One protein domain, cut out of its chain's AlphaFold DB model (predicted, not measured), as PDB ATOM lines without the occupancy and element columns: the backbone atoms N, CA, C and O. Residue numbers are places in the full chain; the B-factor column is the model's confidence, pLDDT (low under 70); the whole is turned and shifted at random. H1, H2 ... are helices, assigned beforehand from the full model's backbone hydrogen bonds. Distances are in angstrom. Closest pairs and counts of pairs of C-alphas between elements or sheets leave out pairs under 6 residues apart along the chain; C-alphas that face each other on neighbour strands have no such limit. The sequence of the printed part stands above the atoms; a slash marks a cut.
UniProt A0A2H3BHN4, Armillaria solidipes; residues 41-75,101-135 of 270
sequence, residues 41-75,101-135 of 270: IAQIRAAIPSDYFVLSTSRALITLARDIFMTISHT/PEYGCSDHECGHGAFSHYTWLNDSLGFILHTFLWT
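This is residues 41 to 75 and 101 to 135 of the 270 residues of a protein of Armillaria solidipes (UniProt A0A2H3BHN4). The long helix H3 and a pair of touching helices, H4 and H5, make a loosely joined body, and an arm with the short helices H1 and H2 reaches out past the first residue of H3; residues 46 to 52 stand free. The printed part has 70 residues with five named helices, H1 to H5 along the chain, and no named strand: all helix. It is loose, with a radius of gyration of the C-alphas of 14.2 A and spans of 47 by 21 by 21 A.

H3, residues 57 to 75, is 27.1 A long and begins at C-alpha 57 (128.812, 99.027, 233.496). H2 is residues 50 to 53, and H1 residues 41 to 47. H4 is residues 106 to 112; H5, residues 119 to 132, is 20.1 A long and ends at C-alpha 132 (147.801, 105.175, 241.202).

H3 and H4 are close but not clearly touching; their closest C-alphas, Leu 64 and Ser 106, are 6.8 A apart. H4 and H5 touch at a steep tilt of 47 degrees, opposite ways; their closest C-alphas, Cys 110 and Asn 122, are 4.6 A apart. H3 and H5 are apart, and H1 and H2 touch no helix. Every O i to N i+4 pair is within hydrogen-bond range in H1, H3, H4 and H5; H2 is too short for one.

C-alphas 43 and 75, the two farthest apart, are 47.4 A apart. Residues 76 to 100 are not printed, a gap of 15.9 A between C-alphas 75 and 101. Of the links printed whole, none is long. The model's pLDDT is under 70 at residues 75 and 101 to 106.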
ATOM      1  N   ILE A  41     118.080  90.396 256.546       87.50
ATOM      2  CA  ILE A  41     118.627  91.155 255.404       87.50
ATOM      3  C   ILE A  41     117.906  90.802 254.092       87.50
ATOM      4  O   ILE A  41     117.690  91.673 253.253       87.50
ATOM      5  N   ALA A  42     117.476  89.548 253.926       90.88
ATOM      6  CA  ALA A  42     116.712  89.121 252.758       90.88
ATOM      7  C   ALA A  42     115.344  89.818 252.667       90.88
ATOM      8  O   ALA A  42     114.955  90.247 251.583       90.88
ATOM      9  N   GLN A  43     114.641  89.982 253.793       94.38
ATOM     10  CA  GLN A  43     113.364  90.704 253.842       94.38
ATOM     11  C   GLN A  43     113.545  92.194 253.549       94.38
ATOM     12  O   GLN A  43     112.772  92.759 252.781       94.38
ATOM     13  N   ILE A  44     114.595  92.809 254.102       92.19
ATOM     14  CA  ILE A  44     114.937  94.207 253.808       92.19
ATOM     15  C   ILE A  44     115.230  94.371 252.313       92.19
ATOM     16  O   ILE A  44     114.680  95.256 251.667       92.19
ATOM     17  N   ARG A  45     116.039  93.477 251.733       91.81
ATOM     18  CA  ARG A  45     116.370  93.501 250.305       91.81
ATOM     19  C   ARG A  45     115.143  93.308 249.416       91.81
ATOM     20  O   ARG A  45     115.043  93.974 248.394       91.81
ATOM     21  N   ALA A  46     114.217  92.431 249.803       94.00
ATOM     22  CA  ALA A  46     112.979  92.190 249.065       94.00
ATOM     23  C   ALA A  46     112.012  93.388 249.094       94.00
ATOM     24  O   ALA A  46     111.191  93.520 248.191       94.00
ATOM     25  N   ALA A  47     112.107  94.257 250.106       95.44
ATOM     26  CA  ALA A  47     111.304  95.474 250.196       95.44
ATOM     27  C   ALA A  47     111.811  96.611 249.283       95.44
ATOM     28  O   ALA A  47     111.068  97.554 249.013       95.44
ATOM     29  N   ILE A  48     113.058  96.538 248.804       94.81
ATOM     30  CA  ILE A  48     113.653  97.538 247.909       94.81
ATOM     31  C   ILE A  48     113.281  97.187 246.455       94.81
ATOM     32  O   ILE A  48     113.496  96.042 246.047       94.81
ATOM     33  N   PRO A  49     112.759  98.132 245.645       96.19
ATOM     34  CA  PRO A  49     112.401  97.847 244.255       96.19
ATOM     35  C   PRO A  49     113.589  97.321 243.438       96.19
ATOM     36  O   PRO A  49     114.716  97.799 243.582       96.19
ATOM     37  N   SER A  50     113.335  96.358 242.545       92.00
ATOM     38  CA  SER A  50     114.378  95.679 241.756       92.00
ATOM     39  C   SER A  50     115.225  96.630 240.912       92.00
ATOM     40  O   SER A  50     116.407  96.368 240.695       92.00
ATOM     41  N   ASP A  51     114.640  97.746 240.481       91.94
ATOM     42  CA  ASP A  51     115.291  98.743 239.630       91.94
ATOM     43  C   ASP A  51     116.499  99.409 240.314       91.94
ATOM     44  O   ASP A  51     117.419  99.858 239.633       91.94
ATOM     45  N   TYR A  52     116.556  99.403 241.652       89.94
ATOM     46  CA  TYR A  52     117.700  99.907 242.422       89.94
ATOM     47  C   TYR A  52     118.891  98.938 242.466       89.94
ATOM     48  O   TYR A  52     119.971  99.323 242.908       89.94
ATOM     49  N   PHE A  53     118.727  97.697 241.999       88.75
ATOM     50  CA  PHE A  53     119.803  96.699 241.927       88.75
ATOM     51  C   PHE A  53     120.383  96.539 240.514       88.75
ATOM     52  O   PHE A  53     121.185  95.634 240.273       88.75
ATOM     53  N   VAL A  54     119.979  97.393 239.568       89.88
ATOM     54  CA  VAL A  54     120.460  97.348 238.184       89.88
ATOM     55  C   VAL A  54     121.784  98.098 238.076       89.88
ATOM     56  O   VAL A  54     121.832  99.325 238.167       89.88
ATOM     57  N   LEU A  55     122.868  97.359 237.835       89.56
ATOM     58  CA  LEU A  55     124.182  97.945 237.578       89.56
ATOM     59  C   LEU A  55     124.335  98.230 236.084       89.56
ATOM     60  O   LEU A  55     123.977  97.421 235.229       89.56
ATOM     61  N   SER A  56     124.912  99.382 235.757       91.88
ATOM     62  CA  SER A  56     125.146  99.786 234.372       91.88
ATOM     63  C   SER A  56     126.631 100.038 234.132       91.88
ATOM     64  O   SER A  56     127.088 101.180 234.205       91.88
ATOM     65  N   THR A  57     127.362  98.986 233.753       92.94
ATOM     66  CA  THR A  57     128.812  99.027 233.496       92.94
ATOM     67  C   THR A  57     129.212 100.119 232.501       92.94
ATOM     68  O   THR A  57     130.216 100.791 232.696       92.94
ATOM     69  N   SER A  58     128.424 100.346 231.445       93.31
ATOM     70  CA  SER A  58     128.712 101.393 230.454       93.31
ATOM     71  C   SER A  58     128.649 102.795 231.060       93.31
ATOM     72  O   SER A  58     129.572 103.581 230.880       93.31
ATOM     73  N   ARG A  59     127.590 103.095 231.821       90.69
ATOM     74  CA  ARG A  59     127.462 104.354 232.571       90.69
ATOM     75  C   ARG A  59     128.623 104.534 233.546       90.69
ATOM     76  O   ARG A  59     129.216 105.603 233.528       90.69
ATOM     77  N   ALA A  60     128.981 103.495 234.304       89.94
ATOM     78  CA  ALA A  60     130.099 103.533 235.249       89.94
ATOM     79  C   ALA A  60     131.452 103.802 234.555       89.94
ATOM     80  O   ALA A  60     132.250 104.615 235.017       89.94
ATOM     81  N   LEU A  61     131.697 103.179 233.397       91.00
ATOM     82  CA  LEU A  61     132.897 103.432 232.591       91.00
ATOM     83  C   LEU A  61     132.915 104.847 231.998       91.00
ATOM     84  O   LEU A  61     133.967 105.478 231.970       91.00
ATOM     85  N   ILE A  62     131.769 105.360 231.541       91.81
ATOM     86  CA  ILE A  62     131.654 106.727 231.009       91.81
ATOM     87  C   ILE A  62     131.900 107.758 232.113       91.81
ATOM     88  O   ILE A  62     132.618 108.728 231.877       91.81
ATOM     89  N   THR A  63     131.340 107.557 233.310       89.06
ATOM     90  CA  THR A  63     131.590 108.449 234.451       89.06
ATOM     91  C   THR A  63     133.056 108.406 234.855       89.06
ATOM     92  O   THR A  63     133.673 109.460 234.947       89.06
ATOM     93  N   LEU A  64     133.656 107.213 234.945       88.44
ATOM     94  CA  LEU A  64     135.081 107.070 235.239       88.44
ATOM     95  C   LEU A  64     135.960 107.785 234.199       88.44
ATOM     96  O   LEU A  64     136.868 108.533 234.553       88.44
ATOM     97  N   ALA A  65     135.683 107.593 232.906       88.75
ATOM     98  CA  ALA A  65     136.435 108.239 231.833       88.75
ATOM     99  C   ALA A  65     136.292 109.770 231.863       88.75
ATOM    100  O   ALA A  65     137.276 110.484 231.663       88.75
ATOM    101  N   ARG A  66     135.084 110.277 232.140       87.62
ATOM    102  CA  ARG A  66     134.822 111.711 232.319       87.62
ATOM    103  C   ARG A  66     135.638 112.275 233.479       87.62
ATOM    104  O   ARG A  66     136.259 113.321 233.310       87.62
ATOM    105  N   ASP A  67     135.653 111.591 234.617       83.69
ATOM    106  CA  ASP A  67     136.319 112.073 235.828       83.69
ATOM    107  C   ASP A  67     137.854 112.077 235.640       83.69
ATOM    108  O   ASP A  67     138.526 113.065 235.958       83.69
ATOM    109  N   ILE A  68     138.413 111.051 234.980       83.44
ATOM    110  CA  ILE A  68     139.826 111.027 234.549       83.44
ATOM    111  C   ILE A  68     140.128 112.172 233.568       83.44
ATOM    112  O   ILE A  68     141.148 112.852 233.689       83.44
ATOM    113  N   PHE A  69     139.250 112.425 232.597       85.00
ATOM    114  CA  PHE A  69     139.444 113.506 231.634       85.00
ATOM    115  C   PHE A  69     139.416 114.895 232.289       85.00
ATOM    116  O   PHE A  69     140.282 115.726 231.998       85.00
ATOM    117  N   MET A  70     138.455 115.153 233.182       79.38
ATOM    118  CA  MET A  70     138.353 116.418 233.925       79.38
ATOM    119  C   MET A  70     139.614 116.679 234.748       79.38
ATOM    120  O   MET A  70     140.138 117.791 234.755       79.38
ATOM    121  N   THR A  71     140.156 115.623 235.342       72.88
ATOM    122  CA  THR A  71     141.400 115.648 236.112       72.88
ATOM    123  C   THR A  71     142.601 116.042 235.282       72.88
ATOM    124  O   THR A  71     143.309 116.988 235.616       72.88
ATOM    125  N   ILE A  72     142.826 115.328 234.178       79.25
ATOM    126  CA  ILE A  72     143.952 115.594 233.278       79.25
ATOM    127  C   ILE A  72     143.826 117.014 232.712       79.25
ATOM    128  O   ILE A  72     144.798 117.760 232.628       79.25
ATOM    129  N   SER A  73     142.606 117.433 232.374       76.94
ATOM    130  CA  SER A  73     142.349 118.790 231.885       76.94
ATOM    131  C   SER A  73     142.670 119.852 232.940       76.94
ATOM    132  O   SER A  73     143.237 120.894 232.610       76.94
ATOM    133  N   HIS A  74     142.340 119.588 234.206       73.19
ATOM    134  CA  HIS A  74     142.643 120.484 235.314       73.19
ATOM    135  C   HIS A  74     144.152 120.610 235.556       73.19
ATOM    136  O   HIS A  74     144.658 121.728 235.651       73.19
ATOM    137  N   THR A  75     144.891 119.497 235.583       68.88
ATOM    138  CA  THR A  75     146.346 119.509 235.823       68.88
ATOM    139  C   THR A  75     147.139 120.178 234.699       68.88
ATOM    140  O   THR A  75     148.191 120.764 234.954       68.88
ATOM    141  N   PRO A 101     138.702 113.383 246.817       44.69
ATOM    142  CA  PRO A 101     137.480 112.597 247.036       44.69
ATOM    143  C   PRO A 101     136.800 112.154 245.728       44.69
ATOM    144  O   PRO A 101     135.891 111.336 245.757       44.69
ATOM    145  N   GLU A 102     137.254 112.663 244.582       40.06
ATOM    146  CA  GLU A 102     136.701 112.385 243.258       40.06
ATOM    147  C   GLU A 102     137.200 111.058 242.649       40.06
ATOM    148  O   GLU A 102     136.426 110.386 241.972       40.06
ATOM    149  N   TYR A 103     138.438 110.607 242.921       44.38
ATOM    150  CA  TYR A 103     138.906 109.287 242.436       44.38
ATOM    151  C   TYR A 103     138.468 108.152 243.346       44.38
ATOM    152  O   TYR A 103     138.118 107.086 242.845       44.38
ATOM    153  N   GLY A 104     138.469 108.435 244.656       52.03
ATOM    154  CA  GLY A 104     138.272 107.481 245.747       52.03
ATOM    155  C   GLY A 104     136.878 106.857 245.818       52.03
ATOM    156  O   GLY A 104     136.655 105.968 246.632       52.03
ATOM    157  N   CYS A 105     135.918 107.339 245.021       58.97
ATOM    158  CA  CYS A 105     134.599 106.721 244.928       58.97
ATOM    159  C   CYS A 105     134.600 105.568 243.919       58.97
ATOM    160  O   CYS A 105     134.159 104.475 244.247       58.97
ATOM    161  N   SER A 106     135.110 105.756 242.698       66.81
ATOM    162  CA  SER A 106     134.952 104.737 241.643       66.81
ATOM    163  C   SER A 106     135.737 103.451 241.922       66.81
ATOM    164  O   SER A 106     135.280 102.348 241.617       66.81
ATOM    165  N   ASP A 107     136.923 103.579 242.502       72.56
ATOM    166  CA  ASP A 107     137.790 102.470 242.889       72.56
ATOM    167  C   ASP A 107     137.294 101.771 244.170       72.56
ATOM    168  O   ASP A 107     137.351 100.542 244.274       72.56
ATOM    169  N   HIS A 108     136.745 102.530 245.119       81.50
ATOM    170  CA  HIS A 108     136.076 102.008 246.309       81.50
ATOM    171  C   HIS A 108     134.836 101.187 245.947       81.50
ATOM    172  O   HIS A 108     134.683 100.058 246.423       81.50
ATOM    173  N   GLU A 109     134.025 101.689 245.013       85.44
ATOM    174  CA  GLU A 109     132.856 100.977 244.491       85.44
ATOM    175  C   GLU A 109     133.235  99.696 243.727       85.44
ATOM    176  O   GLU A 109     132.480  98.715 243.725       85.44
ATOM    177  N   CYS A 110     134.428  99.643 243.120       87.25
ATOM    178  CA  CYS A 110     134.964  98.395 242.568       87.25
ATOM    179  C   CYS A 110     135.181  97.342 243.669       87.25
ATOM    180  O   CYS A 110     134.838  96.173 243.473       87.25
ATOM    181  N   GLY A 111     135.668  97.747 244.848       84.38
ATOM    182  CA  GLY A 111     135.835  96.851 245.998       84.38
ATOM    183  C   GLY A 111     134.519  96.310 246.558       84.38
ATOM    184  O   GLY A 111     134.474  95.157 246.991       84.38
ATOM    185  N   HIS A 112     133.443  97.097 246.470       88.31
ATOM    186  CA  HIS A 112     132.077  96.669 246.807       88.31
ATOM    187  C   HIS A 112     131.422  95.786 245.748       88.31
ATOM    188  O   HIS A 112     130.406  95.143 246.010       88.31
ATOM    189  N   GLY A 113     131.984  95.747 244.539       88.31
ATOM    190  CA  GLY A 113     131.376  95.076 243.396       88.31
ATOM    191  C   GLY A 113     130.180  95.826 242.802       88.31
ATOM    192  O   GLY A 113     129.427  95.238 242.029       88.31
ATOM    193  N   ALA A 114     130.006  97.109 243.136       87.50
ATOM    194  CA  ALA A 114     128.916  97.948 242.640       87.50
ATOM    195  C   ALA A 114     129.213  98.566 241.261       87.50
ATOM    196  O   ALA A 114     128.310  99.044 240.582       87.50
ATOM    197  N   PHE A 115     130.468  98.537 240.805       88.88
ATOM    198  CA  PHE A 115     130.856  99.146 239.529       88.88
ATOM    199  C   PHE A 115     130.343  98.367 238.297       88.88
ATOM    200  O   PHE A 115     129.916  98.949 237.298       88.88
ATOM    201  N   SER A 116     130.371  97.034 238.347       91.56
ATOM    202  CA  SER A 116     129.967  96.148 237.250       91.56
ATOM    203  C   SER A 116     129.511  94.789 237.777       91.56
ATOM    204  O   SER A 116     129.999  94.317 238.800       91.56
ATOM    205  N   HIS A 117     128.657  94.093 237.023       91.12
ATOM    206  CA  HIS A 117     128.320  92.688 237.296       91.12
ATOM    207  C   HIS A 117     129.519  91.735 237.133       91.12
ATOM    208  O   HIS A 117     129.496  90.611 237.630       91.12
ATOM    209  N   TYR A 118     130.568  92.171 236.432       92.88
ATOM    210  CA  TYR A 118     131.772  91.382 236.203       92.88
ATOM    211  C   TYR A 118     132.806  91.633 237.301       92.88
ATOM    212  O   TYR A 118     133.488  92.657 237.304       92.88
ATOM    213  N   THR A 119     132.976  90.660 238.196       90.88
ATOM    214  CA  THR A 119     133.943  90.734 239.305       90.88
ATOM    215  C   THR A 119     135.378  90.951 238.825       90.88
ATOM    216  O   THR A 119     136.084  91.781 239.388       90.88
ATOM    217  N   TRP A 120     135.793  90.287 237.740       93.06
ATOM    218  CA  TRP A 120     137.131  90.456 237.159       93.06
ATOM    219  C   TRP A 120     137.389  91.888 236.672       93.06
ATOM    220  O   TRP A 120     138.515  92.373 236.774       93.06
ATOM    221  N   LEU A 121     136.356  92.570 236.159       91.62
ATOM    222  CA  LEU A 121     136.470  93.947 235.683       91.62
ATOM    223  C   LEU A 121     136.618  94.895 236.870       91.62
ATOM    224  O   LEU A 121     137.499  95.750 236.851       91.62
ATOM    225  N   ASN A 122     135.804  94.697 237.911       91.56
ATOM    226  CA  ASN A 122     135.904  95.459 239.154       91.56
ATOM    227  C   ASN A 122     137.293  95.294 239.775       91.56
ATOM    228  O   ASN A 122     137.935  96.278 240.112       91.56
ATOM    229  N   ASP A 123     137.794  94.062 239.862       93.00
ATOM    230  CA  ASP A 123     139.098  93.804 240.466       93.00
ATOM    231  C   ASP A 123     140.259  94.343 239.630       93.00
ATOM    232  O   ASP A 123     141.217  94.868 240.192       93.00
ATOM    233  N   SER A 124     140.159  94.290 238.300       93.75
ATOM    234  CA  SER A 124     141.171  94.881 237.417       93.75
ATOM    235  C   SER A 124     141.200  96.406 237.527       93.75
ATOM    236  O   SER A 124     142.265  96.989 237.723       93.75
ATOM    237  N   LEU A 125     140.039  97.061 237.426       91.56
ATOM    238  CA  LEU A 125     139.940  98.520 237.511       91.56
ATOM    239  C   LEU A 125     140.300  99.020 238.908       91.56
ATOM    240  O   LEU A 125     141.114  99.930 239.032       91.56
ATOM    241  N   GLY A 126     139.755  98.385 239.946       90.25
ATOM    242  CA  GLY A 126     140.062  98.683 241.338       90.25
ATOM    243  C   GLY A 126     141.558  98.584 241.613       90.25
ATOM    244  O   GLY A 126     142.128  99.529 242.149       90.25
ATOM    245  N   PHE A 127     142.220  97.514 241.157       89.38
ATOM    246  CA  PHE A 127     143.671  97.354 241.287       89.38
ATOM    247  C   PHE A 127     144.464  98.462 240.586       89.38
ATOM    248  O   PHE A 127     145.368  99.039 241.193       89.38
ATOM    249  N   ILE A 128     144.131  98.781 239.331       89.62
ATOM    250  CA  ILE A 128     144.831  99.817 238.558       89.62
ATOM    251  C   ILE A 128     144.662 101.189 239.221       89.62
ATOM    252  O   ILE A 128     145.655 101.868 239.481       89.62
ATOM    253  N   LEU A 129     143.423 101.578 239.539       87.06
ATOM    254  CA  LEU A 129     143.109 102.876 240.138       87.06
ATOM    255  C   LEU A 129     143.757 103.022 241.519       87.06
ATOM    256  O   LEU A 129     144.484 103.985 241.752       87.06
ATOM    257  N   HIS A 130     143.612 102.026 242.396       83.69
ATOM    258  CA  HIS A 130     144.247 102.040 243.716       83.69
ATOM    259  C   HIS A 130     145.784 102.047 243.650       83.69
ATOM    260  O   HIS A 130     146.430 102.592 244.544       83.69
ATOM    261  N   THR A 131     146.392 101.481 242.599       84.00
ATOM    262  CA  THR A 131     147.851 101.540 242.399       84.00
ATOM    263  C   THR A 131     148.314 102.969 242.133       84.00
ATOM    264  O   THR A 131     149.305 103.403 242.722       84.00
ATOM    265  N   PHE A 132     147.575 103.730 241.316       81.56
ATOM    266  CA  PHE A 132     147.801 105.175 241.202       81.56
ATOM    267  C   PHE A 132     147.545 105.889 242.528       81.56
ATOM    268  O   PHE A 132     148.203 106.891 242.792       81.56
ATOM    269  N   LEU A 133     146.669 105.327 243.373       76.12
ATOM    270  CA  LEU A 133     146.406 105.797 244.730       76.12
ATOM    271  C   LEU A 133     147.422 105.356 245.807       76.12
ATOM    272  O   LEU A 133     147.211 105.594 246.998       76.12
ATOM    273  N   TRP A 134     148.502 104.665 245.417       75.62
ATOM    274  CA  TRP A 134     149.470 104.032 246.332       75.62
ATOM    275  C   TRP A 134     148.824 103.193 247.443       75.62
ATOM    276  O   TRP A 134     149.379 103.007 248.529       75.62
ATOM    277  N   THR A 135     147.647 102.646 247.157       77.06
ATOM    278  CA  THR A 135     146.857 101.863 248.094       77.06
ATOM    279  C   THR A 135     146.796 100.417 247.586       77.06
ATOM    280  O   THR A 135     146.472 100.174 246.429       77.06
TER     281      THR A 135